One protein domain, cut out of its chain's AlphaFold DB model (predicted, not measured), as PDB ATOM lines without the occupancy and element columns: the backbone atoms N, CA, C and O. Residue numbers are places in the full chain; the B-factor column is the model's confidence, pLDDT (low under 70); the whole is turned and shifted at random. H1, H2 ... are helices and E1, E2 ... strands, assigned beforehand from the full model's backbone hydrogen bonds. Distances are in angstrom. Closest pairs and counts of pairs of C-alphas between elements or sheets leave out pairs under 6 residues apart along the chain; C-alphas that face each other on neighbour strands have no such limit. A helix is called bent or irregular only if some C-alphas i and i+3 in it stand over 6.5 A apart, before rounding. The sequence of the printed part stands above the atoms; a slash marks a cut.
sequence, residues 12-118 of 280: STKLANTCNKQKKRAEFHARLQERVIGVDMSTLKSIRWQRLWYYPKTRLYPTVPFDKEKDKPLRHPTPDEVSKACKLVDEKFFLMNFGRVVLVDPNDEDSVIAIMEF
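Overview. This is residues 12 to 118 of the 280 residues of an uncharacterized protein of Puccinia graminis f. sp. tritici (UniProt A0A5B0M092). A small three-stranded sheet stands between two helices that reach away from it toward opposite ends of an elongated whole. H1 only grazes the sheet with residues 29 to 37, and its residues 12 to 27 stick out free; H2 lies off the sheet at the far end, beyond the long link of residues 52 to 78. The 107 printed residues hold H1, E1, H2, E2 and E3 in that order, of mixed class, helices and strands; the sheet is mixed, in the order E1 E2 E3. The whole is only just loose, close to extended, with a radius of gyration of the C-alphas of 19.1 A and spans of 55 by 35 by 29 A.

Arrangement. E2, residues 99 to 104, is the inner strand. E1, residues 47 to 51, is its parallel neighbour at 30 degrees, with N 48 and O 100 2.8 A apart, within hydrogen-bond range. E3, residues 112 to 118, is antiparallel to E2 at 169 degrees, with N 101 and O 116 at 2.8 A; the two form a hairpin. H1, residues 12 to 37, is on the sheet but only grazes it; its closest C-alphas to E3 are those of Val 36 and Val 112, 7.7 A apart. H2, residues 79 to 92, is not on the sheet and is apart from H1. E1, H2 and E2 form a strand-helix-strand unit, two parallel neighbour strands with a helix between them in the chain, with a right-handed crossover. Every O i to N i+4 pair is within hydrogen-bond range in H1 and H2.

Along the chain. H1 runs 35.9 A from C-alpha 12 at (34.114, 14.559, 78.063); it is neither bent nor irregular, but only just: C-alphas 34 and 37 are 6.2 A apart. H2 measures 20.0 A, E3 17.5 A, E2 16.2 A and E1 12.9 A. E3 ends at C-alpha 118, (74.207, 12.731, 76.176).

Size, cuts and confidence. The two C-alphas farthest apart, those of Ser 12 and Arg 75, are 60.0 A apart. The printed part has no cut. The link from E1 to H2 is long, with 27 residues; within it residues 66 to 67 pair antiparallel with 72 to 73, and residues 67 to 72 stand free. The mean pLDDT of the printed part is 86.1, and residue 56 is under 70.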
ATOM      1  N   SER A  12      33.930  15.912  78.607       75.19
ATOM      2  CA  SER A  12      34.114  14.559  78.063       75.19
ATOM      3  C   SER A  12      34.796  14.565  76.686       75.19
ATOM      4  O   SER A  12      35.775  13.855  76.470       75.19
ATOM      5  N   THR A  13      34.375  15.454  75.780       79.31
ATOM      6  CA  THR A  13      34.979  15.608  74.447       79.31
ATOM      7  C   THR A  13      36.434  16.073  74.533       79.31
ATOM      8  O   THR A  13      37.288  15.570  73.806       79.31
ATOM      9  N   LYS A  14      36.756  16.989  75.458       80.56
ATOM     10  CA  LYS A  14      38.143  17.434  75.691       80.56
ATOM     11  C   LYS A  14      39.038  16.303  76.205       80.56
ATOM     12  O   LYS A  14      40.168  16.161  75.732       80.56
ATOM     13  N   LEU A  15      38.536  15.490  77.135       84.44
ATOM     14  CA  LEU A  15      39.256  14.327  77.662       84.44
ATOM     15  C   LEU A  15      39.485  13.270  76.575       84.44
ATOM     16  O   LEU A  15      40.621  12.839  76.386       84.44
ATOM     17  N   ALA A  16      38.454  12.932  75.797       83.81
ATOM     18  CA  ALA A  16      38.563  11.995  74.679       83.81
ATOM     19  C   ALA A  16      39.576  12.475  73.624       83.81
ATOM     20  O   ALA A  16      40.443  11.714  73.198       83.81
ATOM     21  N   ASN A  17      39.540  13.761  73.261       86.56
ATOM     22  CA  ASN A  17      40.506  14.352  72.333       86.56
ATOM     23  C   ASN A  17      41.941  14.303  72.874       86.56
ATOM     24  O   ASN A  17      42.878  14.076  72.111       86.56
ATOM     25  N   THR A  18      42.124  14.512  74.178       88.88
ATOM     26  CA  THR A  18      43.441  14.445  74.824       88.88
ATOM     27  C   THR A  18      43.979  13.016  74.822       88.88
ATOM     28  O   THR A  18      45.108  12.800  74.388       88.88
ATOM     29  N   CYS A  19      43.152  12.041  75.208       88.62
ATOM     30  CA  CYS A  19      43.501  10.620  75.183       88.62
ATOM     31  C   CYS A  19      43.848  10.151  73.760       88.62
ATOM     32  O   CYS A  19      44.908   9.573  73.534       88.62
ATOM     33  N   ASN A  20      43.031  10.509  72.764       91.25
ATOM     34  CA  ASN A  20      43.298  10.182  71.362       91.25
ATOM     35  C   ASN A  20      44.611  10.794  70.856       91.25
ATOM     36  O   ASN A  20      45.359  10.139  70.133       91.25
ATOM     37  N   LYS A  21      44.926  12.038  71.241       88.00
ATOM     38  CA  LYS A  21      46.212  12.670  70.903       88.00
ATOM     39  C   LYS A  21      47.391  11.946  71.554       88.00
ATOM     40  O   LYS A  21      48.416  11.780  70.901       88.00
ATOM     41  N   GLN A  22      47.261  11.524  72.812       87.81
ATOM     42  CA  GLN A  22      48.295  10.751  73.506       87.81
ATOM     43  C   GLN A  22      48.505   9.385  72.850       87.81
ATOM     44  O   GLN A  22      49.645   9.033  72.562       87.81
ATOM     45  N   LYS A  23      47.422   8.671  72.525       90.50
ATOM     46  CA  LYS A  23      47.472   7.386  71.821       90.50
ATOM     47  C   LYS A  23      48.190   7.504  70.474       90.50
ATOM     48  O   LYS A  23      49.158   6.789  70.248       90.50
ATOM     49  N   LYS A  24      47.804   8.474  69.638       87.94
ATOM     50  CA  LYS A  24      48.466   8.715  68.343       87.94
ATOM     51  C   LYS A  24      49.957   9.028  68.488       87.94
ATOM     52  O   LYS A  24      50.756   8.569  67.684       87.94
ATOM     53  N   ARG A  25      50.344   9.800  69.512       86.19
ATOM     54  CA  ARG A  25      51.761  10.081  69.805       86.19
ATOM     55  C   ARG A  25      52.516   8.828  70.246       86.19
ATOM     56  O   ARG A  25      53.647   8.640  69.826       86.19
ATOM     57  N   ALA A  26      51.903   7.983  71.070       87.12
ATOM     58  CA  ALA A  26      52.510   6.730  71.505       87.12
ATOM     59  C   ALA A  26      52.715   5.764  70.327       87.12
ATOM     60  O   ALA A  26      53.809   5.238  70.163       87.12
ATOM     61  N   GLU A  27      51.705   5.599  69.469       88.81
ATOM     62  CA  GLU A  27      51.792   4.793  68.240       88.81
ATOM     63  C   GLU A  27      52.873   5.326  67.291       88.81
ATOM     64  O   GLU A  27      53.660   4.561  66.735       88.81
ATOM     65  N   PHE A  28      52.949   6.649  67.148       86.38
ATOM     66  CA  PHE A  28      53.980   7.319  66.366       86.38
ATOM     67  C   PHE A  28      55.395   7.027  66.888       86.38
ATOM     68  O   PHE A  28      56.261   6.600  66.125       86.38
ATOM     69  N   HIS A  29      55.626   7.204  68.191       87.81
ATOM     70  CA  HIS A  29      56.923   6.922  68.808       87.81
ATOM     71  C   HIS A  29      57.289   5.436  68.736       87.81
ATOM     72  O   HIS A  29      58.441   5.119  68.462       87.81
ATOM     73  N   ALA A  30      56.328   4.528  68.937       87.00
ATOM     74  CA  ALA A  30      56.562   3.088  68.842       87.00
ATOM     75  C   ALA A  30      57.022   2.681  67.433       87.00
ATOM     76  O   ALA A  30      58.006   1.960  67.295       87.00
ATOM     77  N   ARG A  31      56.380   3.228  66.390       88.00
ATOM     78  CA  ARG A  31      56.775   2.996  64.992       88.00
ATOM     79  C   ARG A  31      58.208   3.457  64.711       88.00
ATOM     80  O   ARG A  31      58.972   2.738  64.072       88.00
ATOM     81  N   LEU A  32      58.581   4.657  65.165       86.69
ATOM     82  CA  LEU A  32      59.941   5.174  64.972       86.69
ATOM     83  C   LEU A  32      60.979   4.413  65.805       86.69
ATOM     84  O   LEU A  32      62.088   4.184  65.324       86.69
ATOM     85  N   GLN A  33      60.618   3.997  67.021       86.50
ATOM     86  CA  GLN A  33      61.467   3.160  67.862       86.50
ATOM     87  C   GLN A  33      61.815   1.860  67.138       86.50
ATOM     88  O   GLN A  33      62.993   1.553  67.013       86.50
ATOM     89  N   GLU A  34      60.820   1.136  66.628       86.50
ATOM     90  CA  GLU A  34      61.022  -0.140  65.932       86.50
ATOM     91  C   GLU A  34      61.851   0.019  64.654       86.50
ATOM     92  O   GLU A  34      62.756  -0.765  64.397       86.50
ATOM     93  N   ARG A  35      61.570   1.057  63.861       85.31
ATOM     94  CA  ARG A  35      62.175   1.224  62.533       85.31
ATOM     95  C   ARG A  35      63.579   1.825  62.555       85.31
ATOM     96  O   ARG A  35      64.370   1.549  61.654       85.31
ATOM     97  N   VAL A  36      63.842   2.740  63.487       83.94
ATOM     98  CA  VAL A  36      65.035   3.599  63.444       83.94
ATOM     99  C   VAL A  36      65.947   3.364  64.636       83.94
ATOM    100  O   VAL A  36      67.159   3.450  64.488       83.94
ATOM    101  N   ILE A  37      65.409   3.077  65.816       86.38
ATOM    102  CA  ILE A  37      66.228   2.956  67.027       86.38
ATOM    103  C   ILE A  37      66.579   1.487  67.258       86.38
ATOM    104  O   ILE A  37      67.749   1.171  67.426       86.38
ATOM    105  N   GLY A  38      65.586   0.598  67.224       85.62
ATOM    106  CA  GLY A  38      65.745  -0.857  67.249       85.62
ATOM    107  C   GLY A  38      66.322  -1.438  68.540       85.62
ATOM    108  O   GLY A  38      66.661  -2.620  68.579       85.62
ATOM    109  N   VAL A  39      66.477  -0.632  69.593       82.31
ATOM    110  CA  VAL A  39      67.011  -1.094  70.881       82.31
ATOM    111  C   VAL A  39      65.884  -1.430  71.849       82.31
ATOM    112  O   VAL A  39      64.805  -0.827  71.801       82.31
ATOM    113  N   ASP A  40      66.155  -2.363  72.760       77.81
ATOM    114  CA  ASP A  40      65.233  -2.698  73.840       77.81
ATOM    115  C   ASP A  40      65.020  -1.479  74.751       77.81
ATOM    116  O   ASP A  40      65.956  -0.957  75.363       77.81
ATOM    117  N   MET A  41      63.769  -1.032  74.860       73.81
ATOM    118  CA  MET A  41      63.376   0.103  75.696       73.81
ATOM    119  C   MET A  41      63.669  -0.114  77.180       73.81
ATOM    120  O   MET A  41      63.827   0.871  77.896       73.81
ATOM    121  N   SER A  42      63.782  -1.366  77.641       71.50
ATOM    122  CA  SER A  42      64.173  -1.677  79.022       71.50
ATOM    123  C   SER A  42      65.579  -1.166  79.364       71.50
ATOM    124  O   SER A  42      65.865  -0.845  80.517       71.50
ATOM    125  N   THR A  43      66.438  -1.021  78.350       71.75
ATOM    126  CA  THR A  43      67.815  -0.529  78.492       71.75
ATOM    127  C   THR A  43      67.909   0.999  78.502       71.75
ATOM    128  O   THR A  43      68.959   1.555  78.828       71.75
ATOM    129  N   LEU A  44      66.815   1.703  78.183       73.94
ATOM    130  CA  LEU A  44      66.781   3.158  78.079       73.94
ATOM    131  C   LEU A  44      66.045   3.787  79.259       73.94
ATOM    132  O   LEU A  44      64.874   3.515  79.502       73.94
ATOM    133  N   LYS A  45      66.702   4.732  79.943       74.00
ATOM    134  CA  LYS A  45      66.072   5.501  81.033       74.00
ATOM    135  C   LYS A  45      64.889   6.340  80.536       74.00
ATOM    136  O   LYS A  45      63.854   6.406  81.190       74.00
ATOM    137  N   SER A  46      65.052   7.011  79.395       81.19
ATOM    138  CA  SER A  46      64.004   7.809  78.747       81.19
ATOM    139  C   SER A  46      64.441   8.262  77.356       81.19
ATOM    140  O   SER A  46      65.625   8.535  77.156       81.19
ATOM    141  N   ILE A  47      63.487   8.450  76.440       87.06
ATOM    142  CA  ILE A  47      63.710   9.106  75.143       87.06
ATOM    143  C   ILE A  47      62.956  10.432  75.107       87.06
ATOM    144  O   ILE A  47      61.749  10.485  75.361       87.06
ATOM    145  N   ARG A  48      63.658  11.505  74.740       89.56
ATOM    146  CA  ARG A  48      63.066  12.813  74.457       89.56
ATOM    147  C   ARG A  48      62.846  12.962  72.957       89.56
ATOM    148  O   ARG A  48      63.794  13.066  72.184       89.56
ATOM    149  N   TRP A  49      61.582  12.987  72.559       88.44
ATOM    150  CA  TRP A  49      61.176  13.198  71.172       88.44
ATOM    151  C   TRP A  49      61.050  14.692  70.896       88.44
ATOM    152  O   TRP A  49      60.225  15.369  71.514       88.44
ATOM    153  N   GLN A  50      61.857  15.207  69.969       88.25
ATOM    154  CA  GLN A  50      61.893  16.626  69.640       88.25
ATOM    155  C   GLN A  50      61.565  16.836  68.160       88.25
ATOM    156  O   GLN A  50      62.327  16.468  67.268       88.25
ATOM    157  N   ARG A  51      60.431  17.493  67.899       83.62
ATOM    158  CA  ARG A  51      60.125  18.043  66.574       83.62
ATOM    159  C   ARG A  51      60.821  19.396  66.455       83.62
ATOM    160  O   ARG A  51      60.648  20.256  67.327       83.62
ATOM    161  N   LEU A  52      61.640  19.562  65.423       81.75
ATOM    162  CA  LEU A  52      62.363  20.811  65.191       81.75
ATOM    163  C   LEU A  52      61.475  21.837  64.485       81.75
ATOM    164  O   LEU A  52      60.574  21.485  63.729       81.75
ATOM    165  N   TRP A  53      61.763  23.116  64.707       75.75
ATOM    166  CA  TRP A  53      61.206  24.209  63.918       75.75
ATOM    167  C   TRP A  53      62.309  24.756  63.026       75.75
ATOM    168  O   TRP A  53      63.359  25.175  63.514       75.75
ATOM    169  N   TYR A  54      62.088  24.726  61.714       72.25
ATOM    170  CA  TYR A  54      63.035  25.295  60.766       72.25
ATOM    171  C   TYR A  54      62.770  26.790  60.597       72.25
ATOM    172  O   TYR A  54      61.690  27.202  60.170       72.25
ATOM    173  N   TYR A  55      63.775  27.602  60.915       75.25
ATOM    174  CA  TYR A  55      63.737  29.049  60.751       75.25
ATOM    175  C   TYR A  55      64.643  29.450  59.572       75.25
ATOM    176  O   TYR A  55      65.836  29.693  59.761       75.25
ATOM    177  N   PRO A  56      64.110  29.560  58.340       66.94
ATOM    178  CA  PRO A  56      64.913  29.775  57.127       66.94
ATOM    179  C   PRO A  56      65.702  31.094  57.106       66.94
ATOM    180  O   PRO A  56      66.596  31.270  56.280       66.94
ATOM    181  N   LYS A  57      65.363  32.046  57.984       70.25
ATOM    182  CA  LYS A  57      65.994  33.373  58.055       70.25
ATOM    183  C   LYS A  57      67.118  33.474  59.093       70.25
ATOM    184  O   LYS A  57      67.840  34.465  59.087       70.25
ATOM    185  N   THR A  58      67.301  32.478  59.954       74.00
ATOM    186  CA  THR A  58      68.388  32.448  60.947       74.00
ATOM    187  C   THR A  58      69.577  31.686  60.386       74.00
ATOM    188  O   THR A  58      69.741  30.491  60.614       74.00
ATOM    189  N   ARG A  59      70.414  32.390  59.620       81.25
ATOM    190  CA  ARG A  59      71.744  31.889  59.262       81.25
ATOM    191  C   ARG A  59      72.680  32.117  60.441       81.25
ATOM    192  O   ARG A  59      72.726  33.227  60.958       81.25
ATOM    193  N   LEU A  60      73.451  31.094  60.810       87.06
ATOM    194  CA  LEU A  60      74.483  31.208  61.847       87.06
ATOM    195  C   LEU A  60      75.552  32.251  61.471       87.06
ATOM    196  O   LEU A  60      76.028  32.992  62.322       87.06
ATOM    197  N   TYR A  61      75.850  32.358  60.172       90.00
ATOM    198  CA  TYR A  61      76.794  33.315  59.591       90.00
ATOM    199  C   TYR A  61      76.090  34.212  58.557       90.00
ATOM    200  O   TYR A  61      76.232  33.996  57.351       90.00
ATOM    201  N   PRO A  62      75.279  35.198  58.981       87.94
ATOM    202  CA  PRO A  62      74.431  35.967  58.067       87.94
ATOM    203  C   PRO A  62      75.213  36.932  57.164       87.94
ATOM    204  O   PRO A  62      74.715  37.308  56.106       87.94
ATOM    205  N   THR A  63      76.424  37.326  57.563       90.94
ATOM    206  CA  THR A  63      77.282  38.283  56.842       90.94
ATOM    207  C   THR A  63      78.323  37.620  55.940       90.94
ATOM    208  O   THR A  63      78.979  38.315  55.161       90.94
ATOM    209  N   VAL A  64      78.469  36.292  56.002       90.88
ATOM    210  CA  VAL A  64      79.349  35.547  55.096       90.88
ATOM    211  C   VAL A  64      78.672  35.468  53.720       90.88
ATOM    212  O   VAL A  64      77.579  34.903  53.617       90.88
ATOM    213  N   PRO A  65      79.282  36.023  52.653       89.81
ATOM    214  CA  PRO A  65      78.705  35.978  51.314       89.81
ATOM    215  C   PRO A  65      78.502  34.536  50.836       89.81
ATOM    216  O   PRO A  65      79.346  33.672  51.079       89.81
ATOM    217  N   PHE A  66      77.388  34.284  50.147       86.75
ATOM    218  CA  PHE A  66      76.934  32.938  49.799       86.75
ATOM    219  C   PHE A  66      76.489  32.864  48.336       86.75
ATOM    220  O   PHE A  66      75.610  33.619  47.915       86.75
ATOM    221  N   ASP A  67      77.076  31.936  47.589       87.19
ATOM    222  CA  ASP A  67      76.676  31.558  46.238       87.19
ATOM    223  C   ASP A  67      75.462  30.628  46.332       87.19
ATOM    224  O   ASP A  67      75.563  29.491  46.796       87.19
ATOM    225  N   LYS A  68      74.293  31.133  45.926       83.56
ATOM    226  CA  LYS A  68      73.038  30.371  45.968       83.56
ATOM    227  C   LYS A  68      72.979  29.271  44.913       83.56
ATOM    228  O   LYS A  68      72.287  28.288  45.138       83.56
ATOM    229  N   GLU A  69      73.663  29.435  43.782       85.44
ATOM    230  CA  GLU A  69      73.640  28.443  42.704       85.44
ATOM    231  C   GLU A  69      74.487  27.229  43.073       85.44
ATOM    232  O   GLU A  69      74.112  26.093  42.797       85.44
ATOM    233  N   LYS A  70      75.619  27.468  43.741       81.00
ATOM    234  CA  LYS A  70      76.534  26.407  44.189       81.00
ATOM    235  C   LYS A  70      76.271  25.917  45.609       81.00
ATOM    236  O   LYS A  70      77.006  25.041  46.063       81.00
ATOM    237  N   ASP A  71      75.290  26.509  46.288       79.56
ATOM    238  CA  ASP A  71      74.944  26.297  47.698       79.56
ATOM    239  C   ASP A  71      76.169  26.350  48.631       79.56
ATOM    240  O   ASP A  71      76.390  25.479  49.472       79.56
ATOM    241  N   LYS A  72      77.034  27.356  48.430       83.19
ATOM    242  CA  LYS A  72      78.344  27.445  49.098       83.19
ATOM    243  C   LYS A  72      78.705  28.863  49.532       83.19
ATOM    244  O   LYS A  72      78.398  29.826  48.830       83.19
ATOM    245  N   PRO A  73      79.432  29.025  50.650       87.62
ATOM    246  CA  PRO A  73      80.016  30.312  51.003       87.62
ATOM    247  C   PRO A  73      81.131  30.707  50.024       87.62
ATOM    248  O   PRO A  73      81.864  29.859  49.518       87.62
ATOM    249  N   LEU A  74      81.300  32.011  49.806       88.94
ATOM    250  CA  LEU A  74      82.366  32.554  48.954       88.94
ATOM    251  C   LEU A  74      83.693  32.747  49.699       88.94
ATOM    252  O   LEU A  74      84.740  32.872  49.070       88.94
ATOM    253  N   ARG A  75      83.657  32.801  51.035       90.62
ATOM    254  CA  ARG A  75      84.836  32.946  51.899       90.62
ATOM    255  C   ARG A  75      84.604  32.311  53.268       90.62
ATOM    256  O   ARG A  75      83.478  31.970  53.621       90.62
ATOM    257  N   HIS A  76      85.675  32.205  54.045       90.62
ATOM    258  CA  HIS A  76      85.611  31.786  55.443       90.62
ATOM    259  C   HIS A  76      85.066  32.927  56.316       90.62
ATOM    260  O   HIS A  76      85.240  34.102  55.952       90.62
ATOM    261  N   PRO A  77      84.406  32.615  57.447       92.62
ATOM    262  CA  PRO A  77      84.028  33.625  58.420       92.62
ATOM    263  C   PRO A  77      85.272  34.266  59.043       92.62
ATOM    264  O   PRO A  77      86.299  33.614  59.229       92.62
ATOM    265  N   THR A  78      85.182  35.550  59.375       93.94
ATOM    266  CA  THR A  78      86.202  36.227  60.182       93.94
ATOM    267  C   THR A  78      86.084  35.809  61.655       93.94
ATOM    268  O   THR A  78      85.020  35.336  62.072       93.94
ATOM    269  N   PRO A  79      87.122  36.016  62.486       93.81
ATOM    270  CA  PRO A  79      87.032  35.760  63.926       93.81
ATOM    271  C   PRO A  79      85.842  36.464  64.604       93.81
ATOM    272  O   PRO A  79      85.162  35.869  65.438       93.81
ATOM    273  N   ASP A  80      85.524  37.694  64.188       95.94
ATOM    274  CA  ASP A  80      84.366  38.440  64.694       95.94
ATOM    275  C   ASP A  80      83.031  37.792  64.309       95.94
ATOM    276  O   ASP A  80      82.086  37.789  65.100       95.94
ATOM    277  N   GLU A  81      82.924  37.249  63.093       94.88
ATOM    278  CA  GLU A  81      81.731  36.525  62.642       94.88
ATOM    279  C   GLU A  81      81.550  35.218  63.417       94.88
ATOM    280  O   GLU A  81      80.422  34.898  63.790       94.88
ATOM    281  N   VAL A  82      82.641  34.510  63.732       93.50
ATOM    282  CA  VAL A  82      82.615  33.330  64.615       93.50
ATOM    283  C   VAL A  82      82.173  33.716  66.028       93.50
ATOM    284  O   VAL A  82      81.263  33.097  66.571       93.50
ATOM    285  N   SER A  83      82.728  34.787  66.605       94.25
ATOM    286  CA  SER A  83      82.326  35.259  67.938       94.25
ATOM    287  C   SER A  83      80.838  35.633  68.000       94.25
ATOM    288  O   SER A  83      80.137  35.268  68.945       94.25
ATOM    289  N   LYS A  84      80.322  36.317  66.970       94.69
ATOM    290  CA  LYS A  84      78.890  36.646  66.855       94.69
ATOM    291  C   LYS A  84      78.022  35.397  66.703       94.69
ATOM    292  O   LYS A  84      76.951  35.345  67.302       94.69
ATOM    293  N   ALA A  85      78.474  34.410  65.930       92.12
ATOM    294  CA  ALA A  85      77.781  33.137  65.770       92.12
ATOM    295  C   ALA A  85      77.653  32.392  67.109       92.12
ATOM    296  O   ALA A  85      76.557  31.944  67.440       92.12
ATOM    297  N   CYS A  86      78.722  32.328  67.910       91.94
ATOM    298  CA  CYS A  86      78.676  31.739  69.252       91.94
ATOM    299  C   CYS A  86      77.651  32.450  70.150       91.94
ATOM    300  O   CYS A  86      76.759  31.797  70.681       91.94
ATOM    301  N   LYS A  87      77.692  33.789  70.221       93.50
ATOM    302  CA  LYS A  87      76.713  34.572  71.001       93.50
ATOM    303  C   LYS A  87      75.272  34.320  70.557       93.50
ATOM    304  O   LYS A  87      74.383  34.179  71.387       93.50
ATOM    305  N   LEU A  88      75.034  34.236  69.247       91.00
ATOM    306  CA  LEU A  88      73.709  33.933  68.706       91.00
ATOM    307  C   LEU A  88      73.210  32.556  69.166       91.00
ATOM    308  O   LEU A  88      72.030  32.423  69.490       91.00
ATOM    309  N   VAL A  89      74.087  31.546  69.174       90.00
ATOM    310  CA  VAL A  89      73.756  30.200  69.660       90.00
ATOM    311  C   VAL A  89      73.374  30.253  71.135       90.00
ATOM    312  O   VAL A  89      72.286  29.799  71.484       90.00
ATOM    313  N   ASP A  90      74.200  30.893  71.960       90.62
ATOM    314  CA  ASP A  90      73.979  30.998  73.405       90.62
ATOM    315  C   ASP A  90      72.680  31.745  73.756       90.62
ATOM    316  O   ASP A  90      71.986  31.391  74.708       90.62
ATOM    317  N   GLU A  91      72.315  32.767  72.978       90.56
ATOM    318  CA  GLU A  91      71.131  33.595  73.241       90.56
ATOM    319  C   GLU A  91      69.819  33.020  72.688       90.56
ATOM    320  O   GLU A  91      68.743  33.339  73.204       90.56
ATOM    321  N   LYS A  92      69.866  32.271  71.576       87.38
ATOM    322  CA  LYS A  92      68.658  31.911  70.802       87.38
ATOM    323  C   LYS A  92      68.366  30.420  70.736       87.38
ATOM    324  O   LYS A  92      67.249  30.067  70.356       87.38
ATOM    325  N   PHE A  93      69.323  29.555  71.063       86.38
ATOM    326  CA  PHE A  93      69.161  28.111  70.930       86.38
ATOM    327  C   PHE A  93      69.021  27.442  72.294       86.38
ATOM    328  O   PHE A  93      69.545  27.894  73.306       86.38
ATOM    329  N   PHE A  94      68.281  26.335  72.314       84.94
ATOM    330  CA  PHE A  94      68.145  25.499  73.498       84.94
ATOM    331  C   PHE A  94      69.231  24.421  73.500       84.94
ATOM    332  O   PHE A  94      69.347  23.654  72.541       84.94
ATOM    333  N   LEU A  95      69.993  24.337  74.590       87.12
ATOM    334  CA  LEU A  95      71.026  23.323  74.756       87.12
ATOM    335  C   LEU A  95      70.415  21.977  75.170       87.12
ATOM    336  O   LEU A  95      69.816  21.836  76.236       87.12
ATOM    337  N   MET A  96      70.626  20.959  74.340       87.38
ATOM    338  CA  MET A  96      70.345  19.565  74.679       87.38
ATOM    339  C   MET A  96      71.603  18.945  75.293       87.38
ATOM    340  O   MET A  96      72.637  18.911  74.639       87.38
ATOM    341  N   ASN A  97      71.527  18.485  76.543       87.62
ATOM    342  CA  ASN A  97      72.710  18.060  77.309       87.62
ATOM    343  C   ASN A  97      72.510  16.805  78.183       87.62
ATOM    344  O   ASN A  97      73.352  16.520  79.027       87.62
ATOM    345  N   PHE A  98      71.405  16.066  78.029       87.69
ATOM    346  CA  PHE A  98      71.147  14.879  78.857       87.69
ATOM    347  C   PHE A  98      70.264  13.825  78.174       87.69
ATOM    348  O   PHE A  98      69.238  14.161  77.575       87.69
ATOM    349  N   GLY A  99      70.618  12.549  78.333       89.44
ATOM    350  CA  GLY A  99      69.827  11.397  77.903       89.44
ATOM    351  C   GLY A  99      69.672  11.272  76.384       89.44
ATOM    352  O   GLY A  99      70.261  12.039  75.614       89.44
ATOM    353  N   ARG A 100      68.825  10.329  75.956       91.50
ATOM    354  CA  ARG A 100      68.539  10.091  74.539       91.50
ATOM    355  C   ARG A 100      67.570  11.119  73.978       91.50
ATOM    356  O   ARG A 100      66.474  11.319  74.509       91.50
ATOM    357  N   VAL A 101      67.947  11.734  72.867       92.31
ATOM    358  CA  VAL A 101      67.133  12.681  72.110       92.31
ATOM    359  C   VAL A 101      66.973  12.179  70.682       92.31
ATOM    360  O   VAL A 101      67.952  11.821  70.031       92.31
ATOM    361  N   VAL A 102      65.737  12.192  70.190       92.25
ATOM    362  CA  VAL A 102      65.405  11.846  68.806       92.25
ATOM    363  C   VAL A 102      64.820  13.075  68.131       92.25
ATOM    364  O   VAL A 102      63.782  13.593  68.557       92.25
ATOM    365  N   LEU A 103      65.503  13.544  67.089       92.25
ATOM    366  CA  LEU A 103      65.076  14.676  66.276       92.25
ATOM    367  C   LEU A 103      64.290  14.162  65.077       92.25
ATOM    368  O   LEU A 103      64.829  13.429  64.250       92.25
ATOM    369  N   VAL A 104      63.029  14.562  64.974       90.06
ATOM    370  CA  VAL A 104      62.135  14.165  63.876       90.06
ATOM    371  C   VAL A 104      62.020  15.308  62.875       90.06
ATOM    372  O   VAL A 104      61.941  16.477  63.280       90.06
ATOM    373  N   ASP A 105      61.996  14.977  61.584       86.94
ATOM    374  CA  ASP A 105      61.795  15.963  60.526       86.94
ATOM    375  C   ASP A 105      60.390  16.586  60.647       86.94
ATOM    376  O   ASP A 105      59.381  15.878  60.684       86.94
ATOM    377  N   PRO A 106      60.269  17.922  60.755       83.94
ATOM    378  CA  PRO A 106      58.962  18.558  60.823       83.94
ATOM    379  C   PRO A 106      58.140  18.450  59.535       83.94
ATOM    380  O   PRO A 106      56.926  18.647  59.615       83.94
ATOM    381  N   ASN A 107      58.770  18.183  58.392       85.25
ATOM    382  CA  ASN A 107      58.137  18.116  57.074       85.25
ATOM    383  C   ASN A 107      57.880  16.677  56.607       85.25
ATOM    384  O   ASN A 107      57.063  16.483  55.711       85.25
ATOM    385  N   ASP A 108      58.543  15.692  57.211       84.12
ATOM    386  CA  ASP A 108      58.346  14.270  56.941       84.12
ATOM    387  C   ASP A 108      58.245  13.505  58.263       84.12
ATOM    388  O   ASP A 108      59.236  13.257  58.949       84.12
ATOM    389  N   GLU A 109      57.019  13.131  58.627       71.88
ATOM    390  CA  GLU A 109      56.745  12.477  59.908       71.88
ATOM    391  C   GLU A 109      57.405  11.091  60.016       71.88
ATOM    392  O   GLU A 109      57.583  10.591  61.123       71.88
ATOM    393  N   ASP A 110      57.823  10.481  58.904       75.62
ATOM    394  CA  ASP A 110      58.491   9.180  58.901       75.62
ATOM    395  C   ASP A 110      60.024   9.268  58.847       75.62
ATOM    396  O   ASP A 110      60.692   8.224  58.823       75.62
ATOM    397  N   SER A 111      60.583  10.484  58.877       83.62
ATOM    398  CA  SER A 111      62.023  10.736  58.830       83.62
ATOM    399  C   SER A 111      62.585  11.224  60.166       83.62
ATOM    400  O   SER A 111      62.051  12.109  60.838       83.62
ATOM    401  N   VAL A 112      63.729  10.653  60.540       90.44
ATOM    402  CA  VAL A 112      64.524  11.049  61.706       90.44
ATOM    403  C   VAL A 112      65.761  11.786  61.210       90.44
ATOM    404  O   VAL A 112      66.484  11.283  60.357       90.44
ATOM    405  N   ILE A 113      65.999  12.976  61.761       91.44
ATOM    406  CA  ILE A 113      67.165  13.814  61.457       91.44
ATOM    407  C   ILE A 113      68.394  13.299  62.211       91.44
ATOM    408  O   ILE A 113      69.472  13.197  61.636       91.44
ATOM    409  N   ALA A 114      68.243  13.006  63.508       93.50
ATOM    410  CA  ALA A 114      69.342  12.551  64.354       93.50
ATOM    411  C   ALA A 114      68.837  11.794  65.587       93.50
ATOM    412  O   ALA A 114      67.783  12.114  66.143       93.50
ATOM    413  N   ILE A 115      69.648  10.845  66.047       94.25
ATOM    414  CA  ILE A 115      69.531  10.200  67.356       94.25
ATOM    415  C   ILE A 115      70.807  10.545  68.114       94.25
ATOM    416  O   ILE A 115      71.904  10.312  67.614       94.25
ATOM    417  N   MET A 116      70.667  11.130  69.296       94.06
ATOM    418  CA  MET A 116      71.791  11.591  70.108       94.06
ATOM    419  C   MET A 116      71.631  11.079  71.533       94.06
ATOM    420  O   MET A 116      70.527  11.096  72.069       94.06
ATOM    421  N   GLU A 117      72.725  10.664  72.156       93.69
ATOM    422  CA  GLU A 117      72.779  10.329  73.578       93.69
ATOM    423  C   GLU A 117      73.773  11.266  74.256       93.69
ATOM    424  O   GLU A 117      74.900  11.424  73.787       93.69
ATOM    425  N   PHE A 118      73.351  11.880  75.359       92.25
ATOM    426  CA  PHE A 118      74.207  12.731  76.176       92.25
ATOM    427  C   PHE A 118      74.399  12.097  77.549       92.25
ATOM    428  O   PHE A 118      73.469  12.066  78.363       92.25
TER     429      PHE A 118